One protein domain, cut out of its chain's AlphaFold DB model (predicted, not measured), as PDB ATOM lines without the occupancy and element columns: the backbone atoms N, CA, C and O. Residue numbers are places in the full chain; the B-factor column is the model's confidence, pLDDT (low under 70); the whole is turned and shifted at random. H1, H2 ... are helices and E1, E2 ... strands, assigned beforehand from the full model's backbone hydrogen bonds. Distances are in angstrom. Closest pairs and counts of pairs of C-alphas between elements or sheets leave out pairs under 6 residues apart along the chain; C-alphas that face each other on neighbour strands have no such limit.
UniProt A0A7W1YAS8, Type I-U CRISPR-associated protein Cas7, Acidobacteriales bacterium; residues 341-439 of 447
ATOM      1  N   GLY A 341      17.331  30.372  48.120       93.38
ATOM      2  CA  GLY A 341      18.075  30.920  49.251       93.38
ATOM      3  C   GLY A 341      17.636  32.360  49.465       93.38
ATOM      4  O   GLY A 341      17.654  33.143  48.523       93.38
ATOM      5  N   GLN A 342      17.202  32.714  50.674       94.25
ATOM      6  CA  GLN A 342      16.695  34.057  50.967       94.25
ATOM      7  C   GLN A 342      17.231  34.570  52.302       94.25
ATOM      8  O   GLN A 342      17.002  33.944  53.341       94.25
ATOM      9  N   GLU A 343      17.841  35.753  52.291       95.69
ATOM     10  CA  GLU A 343      18.268  36.479  53.489       95.69
ATOM     11  C   GLU A 343      17.586  37.847  53.571       95.69
ATOM     12  O   GLU A 343      17.538  38.572  52.582       95.69
ATOM     13  N   GLU A 344      17.026  38.179  54.739       94.44
ATOM     14  CA  GLU A 344      16.468  39.511  55.014       94.44
ATOM     15  C   GLU A 344      17.617  40.511  55.178       94.44
ATOM     16  O   GLU A 344      18.609  40.210  55.841       94.44
ATOM     17  N   LEU A 345      17.493  41.681  54.553       93.75
ATOM     18  CA  LEU A 345      18.535  42.698  54.540       93.75
ATOM     19  C   LEU A 345      18.239  43.827  55.539       93.75
ATOM     20  O   LEU A 345      17.072  44.207  55.683       93.75
ATOM     21  N   PRO A 346      19.277  44.403  56.176       90.44
ATOM     22  CA  PRO A 346      19.183  45.691  56.866       90.44
ATOM     23  C   PRO A 346      18.740  46.824  55.924       90.44
ATOM     24  O   PRO A 346      18.919  46.725  54.707       90.44
ATOM     25  N   GLU A 347      18.182  47.912  56.467       83.94
ATOM     26  CA  GLU A 347      17.669  49.038  55.662       83.94
ATOM     27  C   GLU A 347      18.762  49.730  54.835       83.94
ATOM     28  O   GLU A 347      18.488  50.257  53.753       83.94
ATOM     29  N   GLU A 348      20.007  49.696  55.311       85.31
ATOM     30  CA  GLU A 348      21.156  50.322  54.662       85.31
ATOM     31  C   GLU A 348      21.604  49.559  53.404       85.31
ATOM     32  O   GLU A 348      22.244  50.134  52.521       85.31
ATOM     33  N   LEU A 349      21.250  48.274  53.285       89.88
ATOM     34  CA  LEU A 349      21.763  47.394  52.242       89.88
ATOM     35  C   LEU A 349      20.806  47.303  51.042       89.88
ATOM     36  O   LEU A 349      19.743  46.681  51.080       89.88
ATOM     37  N   LYS A 350      21.223  47.919  49.935       89.31
ATOM     38  CA  LYS A 350      20.497  47.976  48.648       89.31
ATOM     39  C   LYS A 350      21.165  47.143  47.555       89.31
ATOM     40  O   LYS A 350      22.304  46.723  47.715       89.31
ATOM     41  N   SER A 351      20.484  46.972  46.417       89.12
ATOM     42  CA  SER A 351      20.969  46.206  45.255       89.12
ATOM     43  C   SER A 351      22.355  46.622  44.756       89.12
ATOM     44  O   SER A 351      23.131  45.761  44.370       89.12
ATOM     45  N   GLU A 352      22.683  47.914  44.805       90.12
ATOM     46  CA  GLU A 352      23.976  48.476  44.377       90.12
ATOM     47  C   GLU A 352      25.178  48.024  45.224       90.12
ATOM     48  O   GLU A 352      26.316  48.139  44.787       90.12
ATOM     49  N   HIS A 353      24.934  47.472  46.416       90.81
ATOM     50  CA  HIS A 353      25.988  46.960  47.295       90.81
ATOM     51  C   HIS A 353      26.398  45.519  46.971       90.81
ATOM     52  O   HIS A 353      27.315  45.002  47.604       90.81
ATOM     53  N   PHE A 354      25.715  44.864  46.029       94.00
ATOM     54  CA  PHE A 354      25.985  43.488  45.635       94.00
ATOM     55  C   PHE A 354      26.609  43.455  44.245       94.00
ATOM     56  O   PHE A 354      25.999  43.909  43.276       94.00
ATOM     57  N   ASN A 355      27.786  42.846  44.131       94.75
ATOM     58  CA  ASN A 355      28.357  42.510  42.837       94.75
ATOM     59  C   ASN A 355      27.807  41.146  42.391       94.75
ATOM     60  O   ASN A 355      28.161  40.102  42.944       94.75
ATOM     61  N   LEU A 356      26.905  41.169  41.412       95.12
ATOM     62  CA  LEU A 356      26.206  39.988  40.896       95.12
ATOM     63  C   LEU A 356      26.646  39.632  39.473       95.12
ATOM     64  O   LEU A 356      25.896  38.975  38.747       95.12
ATOM     65  N   ASP A 357      27.838  40.068  39.065       93.81
ATOM     66  CA  ASP A 357      28.383  39.781  37.741       93.81
ATOM     67  C   ASP A 357      28.395  38.270  37.474       93.81
ATOM     68  O   ASP A 357      28.874  37.476  38.282       93.81
ATOM     69  N   GLY A 358      27.808  37.873  36.343       91.19
ATOM     70  CA  GLY A 358      27.632  36.466  35.966       91.19
ATOM     71  C   GLY A 358      26.437  35.749  36.609       91.19
ATOM     72  O   GLY A 358      26.184  34.599  36.257       91.19
ATOM     73  N   PHE A 359      25.678  36.405  37.496       94.12
ATOM     74  CA  PHE A 359      24.581  35.780  38.254       94.12
ATOM     75  C   PHE A 359      23.279  36.594  38.302       94.12
ATOM     76  O   PHE A 359      22.391  36.276  39.090       94.12
ATOM     77  N   THR A 360      23.127  37.646  37.498       90.62
ATOM     78  CA  THR A 360      21.950  38.542  37.538       90.62
ATOM     79  C   THR A 360      20.622  37.863  37.174       90.62
ATOM     80  O   THR A 360      19.552  38.358  37.524       90.62
ATOM     81  N   ASP A 361      20.675  36.711  36.510       88.44
ATOM     82  CA  ASP A 361      19.541  35.842  36.192       88.44
ATOM     83  C   ASP A 361      19.103  34.961  37.378       88.44
ATOM     84  O   ASP A 361      17.940  34.555  37.457       88.44
ATOM     85  N   ARG A 362      20.013  34.688  38.323       91.69
ATOM     86  CA  ARG A 362      19.816  33.752  39.444       91.69
ATOM     87  C   ARG A 362      19.965  34.380  40.828       91.69
ATOM     88  O   ARG A 362      19.592  33.734  41.805       91.69
ATOM     89  N   ALA A 363      20.454  35.609  40.937       95.06
ATOM     90  CA  ALA A 363      20.637  36.351  42.179       95.06
ATOM     91  C   ALA A 363      20.094  37.778  42.042       95.06
ATOM     92  O   ALA A 363      20.329  38.451  41.042       95.06
ATOM     93  N   GLN A 364      19.372  38.259  43.053       95.94
ATOM     94  CA  GLN A 364      18.834  39.620  43.064       95.94
ATOM     95  C   GLN A 364      18.493  40.098  44.476       95.94
ATOM     96  O   GLN A 364      18.161  39.303  45.357       95.94
ATOM     97  N   VAL A 365      18.472  41.418  44.661       95.06
ATOM     98  CA  VAL A 365      17.808  42.056  45.804       95.06
ATOM     99  C   VAL A 365      16.409  42.474  45.378       95.06
ATOM    100  O   VAL A 365      16.252  43.219  44.413       95.06
ATOM    101  N   LYS A 366      15.381  42.021  46.096       93.94
ATOM    102  CA  LYS A 366      14.006  42.491  45.880       93.94
ATOM    103  C   LYS A 366      13.210  42.536  47.172       93.94
ATOM    104  O   LYS A 366      13.530  41.866  48.152       93.94
ATOM    105  N   GLN A 367      12.135  43.310  47.147       92.62
ATOM    106  CA  GLN A 367      11.198  43.381  48.254       92.62
ATOM    107  C   GLN A 367      10.344  42.105  48.302       92.62
ATOM    108  O   GLN A 367       9.764  41.688  47.297       92.62
ATOM    109  N   VAL A 368      10.272  41.474  49.472       90.06
ATOM    110  CA  VAL A 368       9.499  40.250  49.708       90.06
ATOM    111  C   VAL A 368       8.463  40.514  50.783       90.06
ATOM    112  O   VAL A 368       8.758  41.116  51.813       90.06
ATOM    113  N   THR A 369       7.247  40.019  50.560       89.19
ATOM    114  CA  THR A 369       6.175  40.038  51.554       89.19
ATOM    115  C   THR A 369       5.905  38.623  52.049       89.19
ATOM    116  O   THR A 369       5.574  37.738  51.259       89.19
ATOM    117  N   THR A 370       6.008  38.399  53.359       81.19
ATOM    118  CA  THR A 370       5.746  37.098  53.995       81.19
ATOM    119  C   THR A 370       4.597  37.190  55.007       81.19
ATOM    120  O   THR A 370       4.346  38.240  55.595       81.19
ATOM    121  N   GLY A 371       3.864  36.083  55.198       74.75
ATOM    122  CA  GLY A 371       2.750  35.971  56.157       74.75
ATOM    123  C   GLY A 371       1.360  35.847  55.514       74.75
ATOM    124  O   GLY A 371       1.061  36.473  54.500       74.75
ATOM    125  N   LYS A 372       0.486  35.018  56.113       63.31
ATOM    126  CA  LYS A 372      -0.915  34.811  55.671       63.31
ATOM    127  C   LYS A 372      -1.931  35.767  56.328       63.31
ATOM    128  O   LYS A 372      -3.089  35.758  55.931       63.31
ATOM    129  N   GLY A 373      -1.507  36.576  57.305       77.50
ATOM    130  CA  GLY A 373      -2.346  37.527  58.053       77.50
ATOM    131  C   GLY A 373      -1.672  38.895  58.165       77.50
ATOM    132  O   GLY A 373      -1.799  39.710  57.256       77.50
ATOM    133  N   ASN A 374      -0.892  39.120  59.232       75.69
ATOM    134  CA  ASN A 374       0.013  40.272  59.319       75.69
ATOM    135  C   ASN A 374       1.183  40.078  58.352       75.69
ATOM    136  O   ASN A 374       2.138  39.357  58.641       75.69
ATOM    137  N   LYS A 375       1.060  40.684  57.172       83.75
ATOM    138  CA  LYS A 375       2.085  40.667  56.132       83.75
ATOM    139  C   LYS A 375       3.268  41.537  56.563       83.75
ATOM    140  O   LYS A 375       3.088  42.731  56.783       83.75
ATOM    141  N   LYS A 376       4.462  40.952  56.666       87.88
ATOM    142  CA  LYS A 376       5.724  41.683  56.849       87.88
ATOM    143  C   LYS A 376       6.377  41.850  55.481       87.88
ATOM    144  O   LYS A 376       6.518  40.866  54.758       87.88
ATOM    145  N   THR A 377       6.776  43.072  55.146       89.81
ATOM    146  CA  THR A 377       7.468  43.386  53.893       89.81
ATOM    147  C   THR A 377       8.874  43.882  54.210       89.81
ATOM    148  O   THR A 377       9.021  44.777  55.034       89.81
ATOM    149  N   PHE A 378       9.891  43.297  53.579       91.75
ATOM    150  CA  PHE A 378      11.302  43.641  53.786       91.75
ATOM    151  C   PHE A 378      12.110  43.423  52.501       91.75
ATOM    152  O   PHE A 378      11.689  42.668  51.621       91.75
ATOM    153  N   ASN A 379      13.264  44.081  52.383       93.50
ATOM    154  CA  ASN A 379      14.206  43.808  51.300       93.50
ATOM    155  C   ASN A 379      14.961  42.517  51.600       93.50
ATOM    156  O   ASN A 379      15.398  42.299  52.727       93.50
ATOM    157  N   ALA A 380      15.100  41.655  50.600       94.94
ATOM    158  CA  ALA A 380      15.809  40.397  50.747       94.94
ATOM    159  C   ALA A 380      16.791  40.191  49.598       94.94
ATOM    160  O   ALA A 380      16.465  40.486  48.444       94.94
ATOM    161  N   PHE A 381      17.956  39.631  49.913       96.69
ATOM    162  CA  PHE A 381      18.826  39.027  48.914       96.69
ATOM    163  C   PHE A 381      18.346  37.605  48.649       96.69
ATOM    164  O   PHE A 381      18.111  36.825  49.579       96.69
ATOM    165  N   ILE A 382      18.137  37.295  47.376       95.88
ATOM    166  CA  ILE A 382      17.487  36.071  46.939       95.88
ATOM    167  C   ILE A 382      18.315  35.445  45.842       95.88
ATOM    168  O   ILE A 382      18.612  36.089  44.839       95.88
ATOM    169  N   ILE A 383      18.599  34.164  46.025       95.00
ATOM    170  CA  ILE A 383      19.220  33.312  45.026       95.00
ATOM    171  C   ILE A 383      18.269  32.177  44.649       95.00
ATOM    172  O   ILE A 383      17.587  31.606  45.505       95.00
ATOM    173  N   THR A 384      18.202  31.868  43.361       92.06
ATOM    174  CA  THR A 384      17.336  30.841  42.770       92.06
ATOM    175  C   THR A 384      18.120  29.971  41.795       92.06
ATOM    176  O   THR A 384      19.187  30.370  41.339       92.06
ATOM    177  N   GLY A 385      17.584  28.803  41.446       87.69
ATOM    178  CA  GLY A 385      18.231  27.886  40.509       87.69
ATOM    179  C   GLY A 385      19.336  27.050  41.157       87.69
ATOM    180  O   GLY A 385      19.346  26.856  42.376       87.69
ATOM    181  N   GLU A 386      20.236  26.516  40.333       88.06
ATOM    182  CA  GLU A 386      21.399  25.744  40.785       88.06
ATOM    183  C   GLU A 386      22.547  26.640  41.235       88.06
ATOM    184  O   GLU A 386      22.777  27.689  40.646       88.06
ATOM    185  N   TRP A 387      23.279  26.204  42.260       91.50
ATOM    186  CA  TRP A 387      24.480  26.870  42.761       91.50
ATOM    187  C   TRP A 387      25.583  25.827  43.009       91.50
ATOM    188  O   TRP A 387      25.747  25.378  44.146       91.50
ATOM    189  N   PRO A 388      26.309  25.373  41.967       90.56
ATOM    190  CA  PRO A 388      27.501  24.531  42.121       90.56
ATOM    191  C   PRO A 388      28.561  25.194  43.007       90.56
ATOM    192  O   PRO A 388      28.597  26.418  43.104       90.56
ATOM    193  N   GLU A 389      29.452  24.415  43.626       92.94
ATOM    194  CA  GLU A 389      30.475  24.957  44.541       92.94
ATOM    195  C   GLU A 389      31.337  26.060  43.903       92.94
ATOM    196  O   GLU A 389      31.688  27.027  44.577       92.94
ATOM    197  N   GLU A 390      31.623  25.954  42.603       93.75
ATOM    198  CA  GLU A 390      32.356  26.974  41.847       93.75
ATOM    199  C   GLU A 390      31.577  28.293  41.756       93.75
ATOM    200  O   GLU A 390      32.114  29.324  42.149       93.75
ATOM    201  N   ASP A 391      30.300  28.261  41.357       95.06
ATOM    202  CA  ASP A 391      29.426  29.445  41.321       95.06
ATOM    203  C   ASP A 391      29.280  30.080  42.713       95.06
ATOM    204  O   ASP A 391      29.300  31.303  42.851       95.06
ATOM    205  N   GLN A 392      29.153  29.259  43.766       96.75
ATOM    206  CA  GLN A 392      29.080  29.755  45.146       96.75
ATOM    207  C   GLN A 392      30.363  30.483  45.546       96.75
ATOM    208  O   GLN A 392      30.299  31.550  46.160       96.75
ATOM    209  N   ARG A 393      31.525  29.916  45.196       96.00
ATOM    210  CA  ARG A 393      32.827  30.532  45.451       96.00
ATOM    211  C   ARG A 393      32.962  31.840  44.676       96.00
ATOM    212  O   ARG A 393      33.293  32.844  45.291       96.00
ATOM    213  N   THR A 394      32.629  31.859  43.387       96.56
ATOM    214  CA  THR A 394      32.695  33.074  42.562       96.56
ATOM    215  C   THR A 394      31.752  34.162  43.070       96.56
ATOM    216  O   THR A 394      32.145  35.322  43.138       96.56
ATOM    217  N   LEU A 395      30.537  33.828  43.520       96.31
ATOM    218  CA  LEU A 395      29.641  34.826  44.116       96.31
ATOM    219  C   LEU A 395      30.216  35.424  45.414       96.31
ATOM    220  O   LEU A 395      30.050  36.618  45.665       96.31
ATOM    221  N   LEU A 396      30.895  34.614  46.232       96.31
ATOM    222  CA  LEU A 396      31.591  35.085  47.435       96.31
ATOM    223  C   LEU A 396      32.851  35.898  47.098       96.31
ATOM    224  O   LEU A 396      33.140  36.861  47.797       96.31
ATOM    225  N   GLU A 397      33.576  35.554  46.033       95.06
ATOM    226  CA  GLU A 397      34.728  36.321  45.533       95.06
ATOM    227  C   GLU A 397      34.298  37.684  44.973       95.06
ATOM    228  O   GLU A 397      34.953  38.687  45.244       95.06
ATOM    229  N   ASN A 398      33.160  37.745  44.272       95.12
ATOM    230  CA  ASN A 398      32.559  39.000  43.814       95.12
ATOM    231  C   ASN A 398      32.141  39.897  44.991       95.12
ATOM    232  O   ASN A 398      32.136  41.120  44.871       95.12
ATOM    233  N   ASN A 399      31.794  39.298  46.134       94.81
ATOM    234  CA  ASN A 399      31.351  39.990  47.345       94.81
ATOM    235  C   ASN A 399      32.284  39.638  48.519       94.81
ATOM    236  O   ASN A 399      31.848  38.936  49.436       94.81
ATOM    237  N   PRO A 400      33.556  40.084  48.505       93.69
ATOM    238  CA  PRO A 400      34.559  39.684  49.496       93.69
ATOM    239  C   PRO A 400      34.183  40.163  50.899       93.69
ATOM    240  O   PRO A 400      33.450  41.140  51.023       93.69
ATOM    241  N   GLU A 401      34.701  39.502  51.947       91.44
ATOM    242  CA  GLU A 401      34.439  39.859  53.359       91.44
ATOM    243  C   GLU A 401      34.779  41.324  53.655       91.44
ATOM    244  O   GLU A 401      34.033  42.001  54.359       91.44
ATOM    245  N   ASN A 402      35.845  41.827  53.033       89.31
ATOM    246  CA  ASN A 402      36.309  43.195  53.185       89.31
ATOM    247  C   ASN A 402      36.356  43.906  51.832       89.31
ATOM    248  O   ASN A 402      36.739  43.305  50.827       89.31
ATOM    249  N   LYS A 403      36.052  45.204  51.824       84.06
ATOM    250  CA  LYS A 403      36.209  46.097  50.670       84.06
ATOM    251  C   LYS A 403      37.049  47.317  51.036       84.06
ATOM    252  O   LYS A 403      37.030  47.775  52.177       84.06
ATOM    253  N   GLU A 404      37.772  47.836  50.060       81.44
ATOM    254  CA  GLU A 404      38.576  49.048  50.204       81.44
ATOM    255  C   GLU A 404      37.680  50.277  49.975       81.44
ATOM    256  O   GLU A 404      36.881  50.295  49.033       81.44
ATOM    257  N   ASN A 405      37.729  51.257  50.879       76.50
ATOM    258  CA  ASN A 405      37.000  52.519  50.728       76.50
ATOM    259  C   ASN A 405      37.789  53.517  49.850       76.50
ATOM    260  O   ASN A 405      38.898  53.227  49.408       76.50
ATOM    261  N   GLU A 406      37.219  54.699  49.583       73.31
ATOM    262  CA  GLU A 406      37.856  55.734  48.743       73.31
ATOM    263  C   GLU A 406      39.213  56.224  49.290       73.31
ATOM    264  O   GLU A 406      40.034  56.723  48.522       73.31
ATOM    265  N   ASP A 407      39.467  56.023  50.586       77.50
ATOM    266  CA  ASP A 407      40.696  56.406  51.286       77.50
ATOM    267  C   ASP A 407      41.742  55.270  51.356       77.50
ATOM    268  O   ASP A 407      42.818  55.453  51.929       77.50
ATOM    269  N   GLY A 408      41.462  54.096  50.772       76.12
ATOM    270  CA  GLY A 408      42.360  52.933  50.810       76.12
ATOM    271  C   GLY A 408      42.271  52.099  52.096       76.12
ATOM    272  O   GLY A 408      43.087  51.205  52.324       76.12
ATOM    273  N   GLU A 409      41.308  52.383  52.977       81.00
ATOM    274  CA  GLU A 409      41.103  51.631  54.214       81.00
ATOM    275  C   GLU A 409      40.186  50.426  53.993       81.00
ATOM    276  O   GLU A 409      39.179  50.472  53.280       81.00
ATOM    277  N   GLN A 410      40.525  49.327  54.661       81.62
ATOM    278  CA  GLN A 410      39.778  48.081  54.587       81.62
ATOM    279  C   GLN A 410      38.567  48.130  55.532       81.62
ATOM    280  O   GLN A 410      38.712  48.313  56.738       81.62
ATOM    281  N   THR A 411      37.368  47.951  54.979       83.56
ATOM    282  CA  THR A 411      36.087  48.011  55.699       83.56
ATOM    283  C   THR A 411      35.264  46.744  55.473       83.56
ATOM    284  O   THR A 411      35.358  46.125  54.410       83.56
ATOM    285  N   ASP A 412      34.439  46.366  56.451       85.38
ATOM    286  CA  ASP A 412      33.567  45.193  56.349       85.38
ATOM    287  C   ASP A 412      32.541  45.361  55.219       85.38
ATOM    288  O   ASP A 412      31.826  46.367  55.113       85.38
ATOM    289  N   ASN A 413      32.412  44.340  54.377       87.31
ATOM    290  CA  ASN A 413      31.391  44.292  53.346       87.31
ATOM    291  C   ASN A 413      30.126  43.602  53.869       87.31
ATOM    292  O   ASN A 413      29.992  42.377  53.841       87.31
ATOM    293  N   LEU A 414      29.138  44.399  54.267       85.00
ATOM    294  CA  LEU A 414      27.849  43.904  54.763       85.00
ATOM    295  C   LEU A 414      27.094  43.002  53.758       85.00
ATOM    296  O   LEU A 414      26.275  42.179  54.173       85.00
ATOM    297  N   ALA A 415      27.372  43.109  52.450       90.94
ATOM    298  CA  ALA A 415      26.779  42.236  51.435       90.94
ATOM    299  C   ALA A 415      27.311  40.797  51.505       90.94
ATOM    300  O   ALA A 415      26.545  39.859  51.262       90.94
ATOM    301  N   HIS A 416      28.575  40.605  51.903       94.31
ATOM    302  CA  HIS A 416      29.186  39.279  52.037       94.31
ATOM    303  C   HIS A 416      28.371  38.387  52.978       94.31
ATOM    304  O   HIS A 416      28.026  37.247  52.658       94.31
ATOM    305  N   ASP A 417      28.004  38.933  54.134       93.31
ATOM    306  CA  ASP A 417      27.295  38.210  55.182       93.31
ATOM    307  C   ASP A 417      25.895  37.764  54.729       93.31
ATOM    308  O   ASP A 417      25.453  36.645  55.018       93.31
ATOM    309  N   ALA A 418      25.209  38.616  53.962       94.62
ATOM    310  CA  ALA A 418      23.915  38.304  53.368       94.62
ATOM    311  C   ALA A 418      24.020  37.208  52.296       94.62
ATOM    312  O   ALA A 418      23.237  36.252  52.312       94.62
ATOM    313  N   VAL A 419      25.018  37.303  51.408       96.19
ATOM    314  CA  VAL A 419      25.321  36.286  50.385       96.19
ATOM    315  C   VAL A 419      25.602  34.934  51.043       96.19
ATOM    316  O   VAL A 419      24.954  33.938  50.720       96.19
ATOM    317  N   LYS A 420      26.497  34.902  52.035       96.50
ATOM    318  CA  LYS A 420      26.886  33.695  52.780       96.50
ATOM    319  C   LYS A 420      25.692  33.027  53.463       96.50
ATOM    320  O   LYS A 420      25.544  31.804  53.401       96.50
ATOM    321  N   LYS A 421      24.805  33.806  54.090       96.44
ATOM    322  CA  LYS A 421      23.585  33.283  54.733       96.44
ATOM    323  C   LYS A 421      22.561  32.774  53.717       96.44
ATOM    324  O   LYS A 421      21.986  31.705  53.936       96.44
ATOM    325  N   ALA A 422      22.359  33.478  52.601       96.06
ATOM    326  CA  ALA A 422      21.473  33.030  51.528       96.06
ATOM    327  C   ALA A 422      21.968  31.715  50.902       96.06
ATOM    328  O   ALA A 422      21.183  30.772  50.781       96.06
ATOM    329  N   LEU A 423      23.271  31.612  50.613       96.81
ATOM    330  CA  LEU A 423      23.932  30.387  50.150       96.81
ATOM    331  C   LEU A 423      23.791  29.247  51.158       96.81
ATOM    332  O   LEU A 423      23.429  28.136  50.784       96.81
ATOM    333  N   LYS A 424      23.992  29.508  52.455       96.56
ATOM    334  CA  LYS A 424      23.776  28.504  53.507       96.56
ATOM    335  C   LYS A 424      22.337  27.982  53.506       96.56
ATOM    336  O   LYS A 424      22.130  26.772  53.521       96.56
ATOM    337  N   LYS A 425      21.344  28.874  53.444       95.81
ATOM    338  CA  LYS A 425      19.922  28.494  53.380       95.81
ATOM    339  C   LYS A 425      19.597  27.689  52.123       95.81
ATOM    340  O   LYS A 425      18.860  26.707  52.216       95.81
ATOM    341  N   TRP A 426      20.164  28.073  50.979       95.50
ATOM    342  CA  TRP A 426      20.042  27.315  49.736       95.50
ATOM    343  C   TRP A 426      20.666  25.921  49.878       95.50
ATOM    344  O   TRP A 426      19.986  24.933  49.622       95.50
ATOM    345  N   ASN A 427      21.893  25.817  50.397       94.62
ATOM    346  CA  ASN A 427      22.598  24.551  50.625       94.62
ATOM    347  C   ASN A 427      21.841  23.622  51.582       94.62
ATOM    348  O   ASN A 427      21.738  22.419  51.339       94.62
ATOM    349  N   ASP A 428      21.276  24.160  52.663       93.75
ATOM    350  CA  ASP A 428      20.479  23.385  53.617       93.75
ATOM    351  C   ASP A 428      19.191  22.849  52.972       93.75
ATOM    352  O   ASP A 428      18.777  21.716  53.239       93.75
ATOM    353  N   ALA A 429      18.550  23.644  52.112       90.69
ATOM    354  CA  ALA A 429      17.392  23.208  51.340       90.69
ATOM    355  C   ALA A 429      17.780  22.180  50.264       90.69
ATOM    356  O   ALA A 429      17.100  21.162  50.126       90.69
ATOM    357  N   TRP A 430      18.896  22.387  49.564       89.69
ATOM    358  CA  TRP A 430      19.425  21.470  48.556       89.69
ATOM    359  C   TRP A 430      19.768  20.109  49.153       89.69
ATOM    360  O   TRP A 430      19.289  19.094  48.656       89.69
ATOM    361  N   LYS A 431      20.453  20.067  50.302       88.06
ATOM    362  CA  LYS A 431      20.731  18.820  51.038       88.06
ATOM    363  C   LYS A 431      19.458  18.059  51.406       88.06
ATOM    364  O   LYS A 431      19.431  16.831  51.340       88.06
ATOM    365  N   LYS A 432      18.384  18.759  51.791       85.19
ATOM    366  CA  LYS A 432      17.082  18.118  52.056       85.19
ATOM    367  C   LYS A 432      16.480  17.517  50.787       85.19
ATOM    368  O   LYS A 432      15.900  16.438  50.860       85.19
ATOM    369  N   THR A 433      16.614  18.193  49.652       81.12
ATOM    370  CA  THR A 433      16.164  17.691  48.348       81.12
ATOM    371  C   THR A 433      16.992  16.484  47.902       81.12
ATOM    372  O   THR A 433      16.409  15.459  47.568       81.12
ATOM    373  N   GLN A 434      18.322  16.538  48.009       79.38
ATOM    374  CA  GLN A 434      19.209  15.415  47.685       79.38
ATOM    375  C   GLN A 434      18.908  14.170  48.526       79.38
ATOM    376  O   GLN A 434      18.859  13.071  47.991       79.38
ATOM    377  N   ARG A 435      18.622  14.326  49.825       78.00
ATOM    378  CA  ARG A 435      18.214  13.198  50.683       78.00
ATOM    379  C   ARG A 435      16.908  12.544  50.240       78.00
ATOM    380  O   ARG A 435      16.757  11.343  50.405       78.00
ATOM    381  N   LYS A 436      15.965  13.315  49.689       70.25
ATOM    382  CA  LYS A 436      14.754  12.743  49.083       70.25
ATOM    383  C   LYS A 436      15.079  12.022  47.779       70.25
ATOM    384  O   LYS A 436      14.529  10.962  47.529       70.25
ATOM    385  N   MET A 437      15.982  12.583  46.973       69.62
ATOM    386  CA  MET A 437      16.381  11.996  45.692       69.62
ATOM    387  C   MET A 437      17.154  10.691  45.831       69.62
ATOM    388  O   MET A 437      16.955   9.790  45.027       69.62
ATOM    389  N   ALA A 438      18.026  10.597  46.834       61.41
ATOM    390  CA  ALA A 438      18.821   9.405  47.108       61.41
ATOM    391  C   ALA A 438      17.974   8.220  47.605       61.41
ATOM    392  O   ALA A 438      18.485   7.114  47.712       61.41
ATOM    393  N   GLY A 439      16.685   8.437  47.894       54.16
ATOM    394  CA  GLY A 439      15.849   7.460  48.568       54.16
ATOM    395  C   GLY A 439      16.274   7.298  50.026       54.16
ATOM    396  O   GLY A 439      17.435   7.416  50.409       54.16
TER     397      GLY A 439
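What this domain is: This is residues 341 to 439 of the 447 residues of the protein "Type I-U CRISPR-associated protein Cas7" of Acidobacteriales bacterium (UniProt A0A7W1YAS8). A long helix, H2, runs along the length of the model; the three-stranded, strongly twisted sheet E1 E3 E2 packs on it through E1 and E3, and the shorter helix H1 lies side by side with its earlier part. A small hairpin, E4 and E5, adds to the length near the first residues of H2, and at the other end residues 431 to 439 stick out. The printed part has 99 residues with two named helices and five named strands, in the order E1 E2 E3 H1 E4 E5 H2, a mixed class; both sheets, E1 E3 E2 and E4 E5, are antiparallel. The whole is flat, spanning 54 by 38 by 20 A, and only just compact, close to loose, with a radius of gyration of the C-alphas of 15.1 A.

Where its parts are: Find C-alpha 341 at (18.075, 30.920, 49.251), where E1 begins and runs to residue 344. E2, residues 363 to 370, is 19.0 A long and bends by 67 degrees at residue 367. E3, residues 376 to 384, is 21.2 A long and bends by 72 degrees at residue 379. H1 starts at C-alpha 389, (30.475, 24.957, 44.541), and reaches residue 398 after 14.2 A. E4, residues 402 to 404, and E5, residues 410 to 412, are short; then H2, residues 414 to 437, runs 35.1 A to C-alpha 437 at (16.381, 11.996, 45.692).

How they stand to each other: Look first at E3, the inner strand of its sheet. Beside E1 you find N 343 and O 381 within hydrogen-bond range at 2.9 A; beside E2, its hairpin partner, N 368 and O 378 at 2.8 A. H2 is on this sheet at a height of 4.9 A, over E1 and E3, and only just slantwise to the strands, at 31 degrees to E1 on the local plane. The closest C-alphas of E1 and H2 are those of Gly 341 and Trp 426, 4.1 A apart. H2 touches H1 with residues 416 to 423 alone, at a shallow tilt of 10 degrees, opposite ways; their closest C-alphas, of Leu 396 and His 416, are 6.7 A apart. H1 is not on the sheet E1 E3 E2. In the hairpin of E4 and E5, N 403 and O 411 are 2.8 A apart, within hydrogen-bond range; E4 and H2 are near each other. Every O i to N i+4 pair of H1 is within range, and 19 of 20 in H2.

The domain as a whole: The C-alphas farthest apart are those of Asp 407 and Gly 439, at 55.0 A. Without residues 431 to 439, which stand free, the body spans 48 by 30 by 21 A. The link from E1 to E2, residues 345 to 362, is long; the other links are tight. The printed part has no cut. Its mean pLDDT is 88.8; look for values under 70 at residue 372 and residues 437 to 439.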